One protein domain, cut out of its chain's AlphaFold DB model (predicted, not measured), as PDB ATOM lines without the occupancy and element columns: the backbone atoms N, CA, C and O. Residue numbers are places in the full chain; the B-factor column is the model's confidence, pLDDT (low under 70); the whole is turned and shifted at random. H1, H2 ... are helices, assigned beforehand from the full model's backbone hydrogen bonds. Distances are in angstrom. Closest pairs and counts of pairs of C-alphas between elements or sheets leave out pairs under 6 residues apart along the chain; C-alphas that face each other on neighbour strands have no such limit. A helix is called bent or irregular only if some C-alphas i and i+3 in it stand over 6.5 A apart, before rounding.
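This is residues 15 to 59 of the 107 residues of the protein "CMD domain-containing protein" of Candidatus Rokubacteria bacterium (UniProt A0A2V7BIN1). Two longer helices, H1 and H3, lie side by side and run the same way, and between them the chain folds back along one side of the pair through a link and the short helix H2. The two are shifted lengthwise: the first residues of H1 reach out at one end of the pair, and the last residues of H3 at the other. The printed part has 45 residues, with three named helices in the order H1, H2, H3 and no named strand, and its class is all helix. The whole is compact, with a radius of gyration of the C-alphas of 9.8 A, yet elongated in outline, with spans of 31 by 19 by 17 A.

H1 takes residues 15 to 28, from C-alpha 15 at (-38.701, -57.972, -49.952) to C-alpha 28 at (-25.211, -42.349, -53.181), 20.9 A from first to last C-alpha. It is irregular: C-alphas 16 and 19 are 7.1 A apart, where about 5 A is found in a regular helix, and its line is a rough one. H2 is short, residues 35 to 38, with 4.8 A from first to last C-alpha. H3, the longest helix, takes residues 42 to 58 and measures 22.4 A, ending with C-alpha 58 at (-26.058, -32.882, -44.002). H3 is neither bent nor irregular, but only just: C-alphas 55 and 58 are 6.5 A apart.

H1 and H3 touch, with 10 pairs of C-alphas within 8 A. Their closest C-alphas are those of Ile 20 and Glu 46, 5.8 A apart. They run the same way at a shallow tilt of 22 degrees. H1 and H2 are close but not clearly touching, the closest C-alphas being those of Ile 24 and Phe 35 at 7.9 A. H2 and H3 only just touch, and only at the corner by their link, with 3 pairs of C-alphas within 8 A. The closest C-alphas of these two are those of Phe 38 and Ala 45, 5.0 A apart, and H3 touches H2 with residues 44 to 45 alone. In H3 every O i to N i+4 pair is within hydrogen-bond range, in H1 8 of 10 are, and H2 is too short for such a pair.

The two C-alphas farthest apart are those of Ala 15 and Gly 59, the first and last printed residues, at 31.8 A. The printed part has no cut. The link from H1 to H2, 6 residues, is short, and the link from H2 to H3, 3 residues, is tight; neither is long. The mean pLDDT of the printed part of this predicted model is 93.2, and no printed residue is under 70.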
ATOM      1  N   ALA A  15     -37.749 -59.039 -49.622       97.56
ATOM      2  CA  ALA A  15     -38.701 -57.972 -49.952       97.56
ATOM      3  C   ALA A  15     -38.805 -56.880 -48.869       97.56
ATOM      4  O   ALA A  15     -38.921 -55.705 -49.193       97.56
ATOM      5  N   LYS A  16     -38.696 -57.256 -47.589       96.88
ATOM      6  CA  LYS A  16     -38.709 -56.315 -46.456       96.88
ATOM      7  C   LYS A  16     -37.509 -55.353 -46.434       96.88
ATOM      8  O   LYS A  16     -37.640 -54.236 -45.955       96.88
ATOM      9  N   ASP A  17     -36.368 -55.768 -46.985       97.50
ATOM     10  CA  ASP A  17     -35.099 -55.026 -46.948       97.50
ATOM     11  C   ASP A  17     -34.875 -54.204 -48.228       97.50
ATOM     12  O   ASP A  17     -33.929 -53.430 -48.354       97.50
ATOM     13  N   GLN A  18     -35.768 -54.340 -49.205       97.12
ATOM     14  CA  GLN A  18     -35.687 -53.646 -50.483       97.12
ATOM     15  C   GLN A  18     -35.730 -52.116 -50.357       97.12
ATOM     16  O   GLN A  18     -35.079 -51.422 -51.139       97.12
ATOM     17  N   ALA A  19     -36.439 -51.588 -49.355       96.25
ATOM     18  CA  ALA A  19     -36.469 -50.154 -49.068       96.25
ATOM     19  C   ALA A  19     -35.093 -49.614 -48.628       96.25
ATOM     20  O   ALA A  19     -34.742 -48.479 -48.950       96.25
ATOM     21  N   ILE A  20     -34.275 -50.443 -47.964       96.31
ATOM     22  CA  ILE A  20     -32.905 -50.087 -47.564       96.31
ATOM     23  C   ILE A  20     -32.034 -49.895 -48.811       96.31
ATOM     24  O   ILE A  20     -31.268 -48.933 -48.900       96.31
ATOM     25  N   VAL A  21     -32.185 -50.771 -49.811       96.50
ATOM     26  CA  VAL A  21     -31.486 -50.637 -51.098       96.50
ATOM     27  C   VAL A  21     -31.857 -49.321 -51.781       96.50
ATOM     28  O   VAL A  21     -30.964 -48.588 -52.212       96.50
ATOM     29  N   ASP A  22     -33.146 -48.980 -51.825       94.88
ATOM     30  CA  ASP A  22     -33.611 -47.721 -52.417       94.88
ATOM     31  C   ASP A  22     -33.020 -46.499 -51.690       94.88
ATOM     32  O   ASP A  22     -32.563 -45.554 -52.336       94.88
ATOM     33  N   ALA A  23     -32.964 -46.518 -50.354       91.94
ATOM     34  CA  ALA A  23     -32.385 -45.436 -49.555       91.94
ATOM     35  C   ALA A  23     -30.869 -45.265 -49.793       91.94
ATOM     36  O   ALA A  23     -30.366 -44.138 -49.914       91.94
ATOM     37  N   ILE A  24     -30.129 -46.372 -49.923       93.69
ATOM     38  CA  ILE A  24     -28.702 -46.357 -50.280       93.69
ATOM     39  C   ILE A  24     -28.509 -45.728 -51.663       93.69
ATOM     40  O   ILE A  24     -27.677 -44.833 -51.821       93.69
ATOM     41  N   VAL A  25     -29.295 -46.149 -52.658       93.12
ATOM     42  CA  VAL A  25     -29.226 -45.597 -54.020       93.12
ATOM     43  C   VAL A  25     -29.592 -44.114 -54.023       93.12
ATOM     44  O   VAL A  25     -28.871 -43.319 -54.618       93.12
ATOM     45  N   LYS A  26     -30.640 -43.705 -53.301       89.62
ATOM     46  CA  LYS A  26     -31.058 -42.300 -53.200       89.62
ATOM     47  C   LYS A  26     -29.951 -41.396 -52.645       89.62
ATOM     48  O   LYS A  26     -29.760 -40.295 -53.148       89.62
ATOM     49  N   SER A  27     -29.215 -41.853 -51.631       84.94
ATOM     50  CA  SER A  27     -28.147 -41.058 -51.001       84.94
ATOM     51  C   SER A  27     -26.818 -41.070 -51.769       84.94
ATOM     52  O   SER A  27     -26.016 -40.149 -51.617       84.94
ATOM     53  N   ARG A  28     -26.542 -42.107 -52.575       84.75
ATOM     54  CA  ARG A  28     -25.211 -42.349 -53.181       84.75
ATOM     55  C   ARG A  28     -25.215 -42.463 -54.705       84.75
ATOM     56  O   ARG A  28     -24.156 -42.639 -55.302       84.75
ATOM     57  N   GLY A  29     -26.385 -42.394 -55.329       88.38
ATOM     58  CA  GLY A  29     -26.614 -42.509 -56.769       88.38
ATOM     59  C   GLY A  29     -26.624 -43.943 -57.308       88.38
ATOM     60  O   GLY A  29     -27.261 -44.195 -58.324       88.38
ATOM     61  N   ALA A  30     -25.950 -44.891 -56.650       90.62
ATOM     62  CA  ALA A  30     -25.897 -46.288 -57.080       90.62
ATOM     63  C   ALA A  30     -25.583 -47.244 -55.922       90.62
ATOM     64  O   ALA A  30     -24.928 -46.865 -54.945       90.62
ATOM     65  N   LEU A  31     -25.990 -48.508 -56.072       93.06
ATOM     66  CA  LEU A  31     -25.583 -49.595 -55.187       93.06
ATOM     67  C   LEU A  31     -24.212 -50.126 -55.628       93.06
ATOM     68  O   LEU A  31     -24.103 -50.900 -56.574       93.06
ATOM     69  N   GLN A  32     -23.152 -49.671 -54.960       90.31
ATOM     70  CA  GLN A  32     -21.771 -49.984 -55.332       90.31
ATOM     71  C   GLN A  32     -20.817 -49.970 -54.133       90.31
ATOM     72  O   GLN A  32     -21.142 -49.483 -53.046       90.31
ATOM     73  N   GLY A  33     -19.609 -50.492 -54.351       90.69
ATOM     74  CA  GLY A  33     -18.550 -50.521 -53.348       90.69
ATOM     75  C   GLY A  33     -18.952 -51.310 -52.096       90.69
ATOM     76  O   GLY A  33     -19.572 -52.369 -52.227       90.69
ATOM     77  N   PRO A  34     -18.627 -50.827 -50.884       93.38
ATOM     78  CA  PRO A  34     -18.800 -51.606 -49.660       93.38
ATOM     79  C   PRO A  34     -20.266 -51.927 -49.344       93.38
ATOM     80  O   PRO A  34     -20.532 -52.940 -48.708       93.38
ATOM     81  N   PHE A  35     -21.232 -51.145 -49.844       95.06
ATOM     82  CA  PHE A  35     -22.656 -51.430 -49.629       95.06
ATOM     83  C   PHE A  35     -23.104 -52.748 -50.261       95.06
ATOM     84  O   PHE A  35     -23.972 -53.413 -49.708       95.06
ATOM     85  N   THR A  36     -22.457 -53.184 -51.345       95.50
ATOM     86  CA  THR A  36     -22.728 -54.500 -51.953       95.50
ATOM     87  C   THR A  36     -22.355 -55.669 -51.037       95.50
ATOM     88  O   THR A  36     -22.878 -56.769 -51.198       95.50
ATOM     89  N   MET A  37     -21.459 -55.430 -50.072       95.94
ATOM     90  CA  MET A  37     -21.077 -56.385 -49.029       95.94
ATOM     91  C   MET A  37     -21.901 -56.182 -47.757       95.94
ATOM     92  O   MET A  37     -22.344 -57.152 -47.153       95.94
ATOM     93  N   PHE A  38     -22.146 -54.931 -47.348       96.25
ATOM     94  CA  PHE A  38     -22.938 -54.650 -46.148       96.25
ATOM     95  C   PHE A  38     -24.373 -55.148 -46.257       96.25
ATOM     96  O   PHE A  38     -24.941 -55.503 -45.238       96.25
ATOM     97  N   LEU A  39     -24.945 -55.248 -47.460       97.06
ATOM     98  CA  LEU A  39     -26.293 -55.791 -47.654       97.06
ATOM     99  C   LEU A  39     -26.447 -57.276 -47.288       97.06
ATOM    100  O   LEU A  39     -27.575 -57.742 -47.176       97.06
ATOM    101  N   HIS A  40     -25.357 -58.008 -47.024       96.00
ATOM    102  CA  HIS A  40     -25.449 -59.312 -46.347       96.00
ATOM    103  C   HIS A  40     -25.953 -59.180 -44.894       96.00
ATOM    104  O   HIS A  40     -26.411 -60.152 -44.304       96.00
ATOM    105  N   CYS A  41     -25.923 -57.966 -44.332       96.94
ATOM    106  CA  CYS A  41     -26.588 -57.552 -43.100       96.94
ATOM    107  C   CYS A  41     -27.340 -56.220 -43.352       96.94
ATOM    108  O   CYS A  41     -26.794 -55.142 -43.100       96.94
ATOM    109  N   PRO A  42     -28.584 -56.256 -43.871       96.50
ATOM    110  CA  PRO A  42     -29.299 -55.051 -44.307       96.50
ATOM    111  C   PRO A  42     -29.420 -53.957 -43.237       96.50
ATOM    112  O   PRO A  42     -29.200 -52.785 -43.530       96.50
ATOM    113  N   GLU A  43     -29.666 -54.337 -41.983       96.19
ATOM    114  CA  GLU A  43     -29.752 -53.409 -40.847       96.19
ATOM    115  C   GLU A  43     -28.434 -52.643 -40.612       96.19
ATOM    116  O   GLU A  43     -28.434 -51.443 -40.326       96.19
ATOM    117  N   LEU A  44     -27.284 -53.308 -40.780       96.88
ATOM    118  CA  LEU A  44     -25.978 -52.647 -40.737       96.88
ATOM    119  C   LEU A  44     -25.822 -51.682 -41.917       96.88
ATOM    120  O   LEU A  44     -25.365 -50.551 -41.730       96.88
ATOM    121  N   ALA A  45     -26.195 -52.117 -43.123       96.69
ATOM    122  CA  ALA A  45     -26.092 -51.295 -44.325       96.69
ATOM    123  C   ALA A  45     -26.894 -49.994 -44.190       96.69
ATOM    124  O   ALA A  45     -26.376 -48.928 -44.519       96.69
ATOM    125  N   GLU A  46     -28.112 -50.065 -43.654       95.06
ATOM    126  CA  GLU A  46     -28.966 -48.902 -43.409       95.06
ATOM    127  C   GLU A  46     -28.324 -47.913 -42.429       95.06
ATOM    128  O   GLU A  46     -28.169 -46.729 -42.740       95.06
ATOM    129  N   ARG A  47     -27.862 -48.400 -41.270       96.06
ATOM    130  CA  ARG A  47     -27.218 -47.559 -40.248       96.06
ATOM    131  C   ARG A  47     -25.972 -46.855 -40.782       96.06
ATOM    132  O   ARG A  47     -25.787 -45.656 -40.564       96.06
ATOM    133  N   VAL A  48     -25.129 -47.577 -41.521       95.31
ATOM    134  CA  VAL A  48     -23.917 -47.015 -42.139       95.31
ATOM    135  C   VAL A  48     -24.268 -46.039 -43.265       95.31
ATOM    136  O   VAL A  48     -23.586 -45.023 -43.440       95.31
ATOM    137  N   ALA A  49     -25.331 -46.305 -44.030       92.88
ATOM    138  CA  ALA A  49     -25.810 -45.392 -45.059       92.88
ATOM    139  C   ALA A  49     -26.228 -44.055 -44.445       92.88
ATOM    140  O   ALA A  49     -25.726 -43.027 -44.902       92.88
ATOM    141  N   HIS A  50     -27.049 -44.093 -43.393       92.12
ATOM    142  CA  HIS A  50     -27.542 -42.919 -42.676       92.12
ATOM    143  C   HIS A  50     -26.402 -42.102 -42.056       92.12
ATOM    144  O   HIS A  50     -26.261 -40.916 -42.350       92.12
ATOM    145  N   LEU A  51     -25.510 -42.740 -41.286       93.19
ATOM    146  CA  LEU A  51     -24.334 -42.067 -40.721       93.19
ATOM    147  C   LEU A  51     -23.477 -41.418 -41.817       93.19
ATOM    148  O   LEU A  51     -23.045 -40.271 -41.700       93.19
ATOM    149  N   GLY A  52     -23.236 -42.150 -42.905       91.25
ATOM    150  CA  GLY A  52     -22.446 -41.643 -44.015       91.25
ATOM    151  C   GLY A  52     -23.120 -40.497 -44.771       91.25
ATOM    152  O   GLY A  52     -22.405 -39.628 -45.261       91.25
ATOM    153  N   ALA A  53     -24.451 -40.475 -44.874       90.56
ATOM    154  CA  ALA A  53     -25.192 -39.366 -45.469       90.56
ATOM    155  C   ALA A  53     -25.057 -38.104 -44.610       90.56
ATOM    156  O   ALA A  53     -24.645 -37.062 -45.124       90.56
ATOM    157  N   PHE A  54     -25.247 -38.241 -43.296       90.25
ATOM    158  CA  PHE A  54     -25.095 -37.141 -42.352       90.25
ATOM    159  C   PHE A  54     -23.696 -36.506 -42.421       90.25
ATOM    160  O   PHE A  54     -23.549 -35.312 -42.692       90.25
ATOM    161  N   VAL A  55     -22.645 -37.325 -42.276       90.19
ATOM    162  CA  VAL A  55     -21.245 -36.859 -42.275       90.19
ATOM    163  C   VAL A  55     -20.846 -36.220 -43.610       90.19
ATOM    164  O   VAL A  55     -20.038 -35.290 -43.640       90.19
ATOM    165  N   ARG A  56     -21.382 -36.706 -44.737       86.88
ATOM    166  CA  ARG A  56     -20.958 -36.252 -46.071       86.88
ATOM    167  C   ARG A  56     -21.782 -35.090 -46.594       86.88
ATOM    168  O   ARG A  56     -21.210 -34.211 -47.235       86.88
ATOM    169  N   PHE A  57     -23.081 -35.048 -46.322       86.88
ATOM    170  CA  PHE A  57     -24.007 -34.142 -47.006       86.88
ATOM    171  C   PHE A  57     -24.748 -33.199 -46.057       86.88
ATOM    172  O   PHE A  57     -24.854 -32.021 -46.378       86.88
ATOM    173  N   GLU A  58     -25.114 -33.631 -44.854       89.19
ATOM    174  CA  GLU A  58     -26.058 -32.882 -44.002       89.19
ATOM    175  C   GLU A  58     -25.401 -32.038 -42.896       89.19
ATOM    176  O   GLU A  58     -26.072 -31.230 -42.266       89.19
ATOM    177  N   GLY A  59     -24.095 -32.196 -42.650       87.38
ATOM    178  CA  GLY A  59     -23.388 -31.408 -41.631       87.38
ATOM    179  C   GLY A  59     -23.309 -29.896 -41.926       87.38
ATOM    180  O   GLY A  59     -23.798 -29.407 -42.944       87.38
TER     181      GLY A  59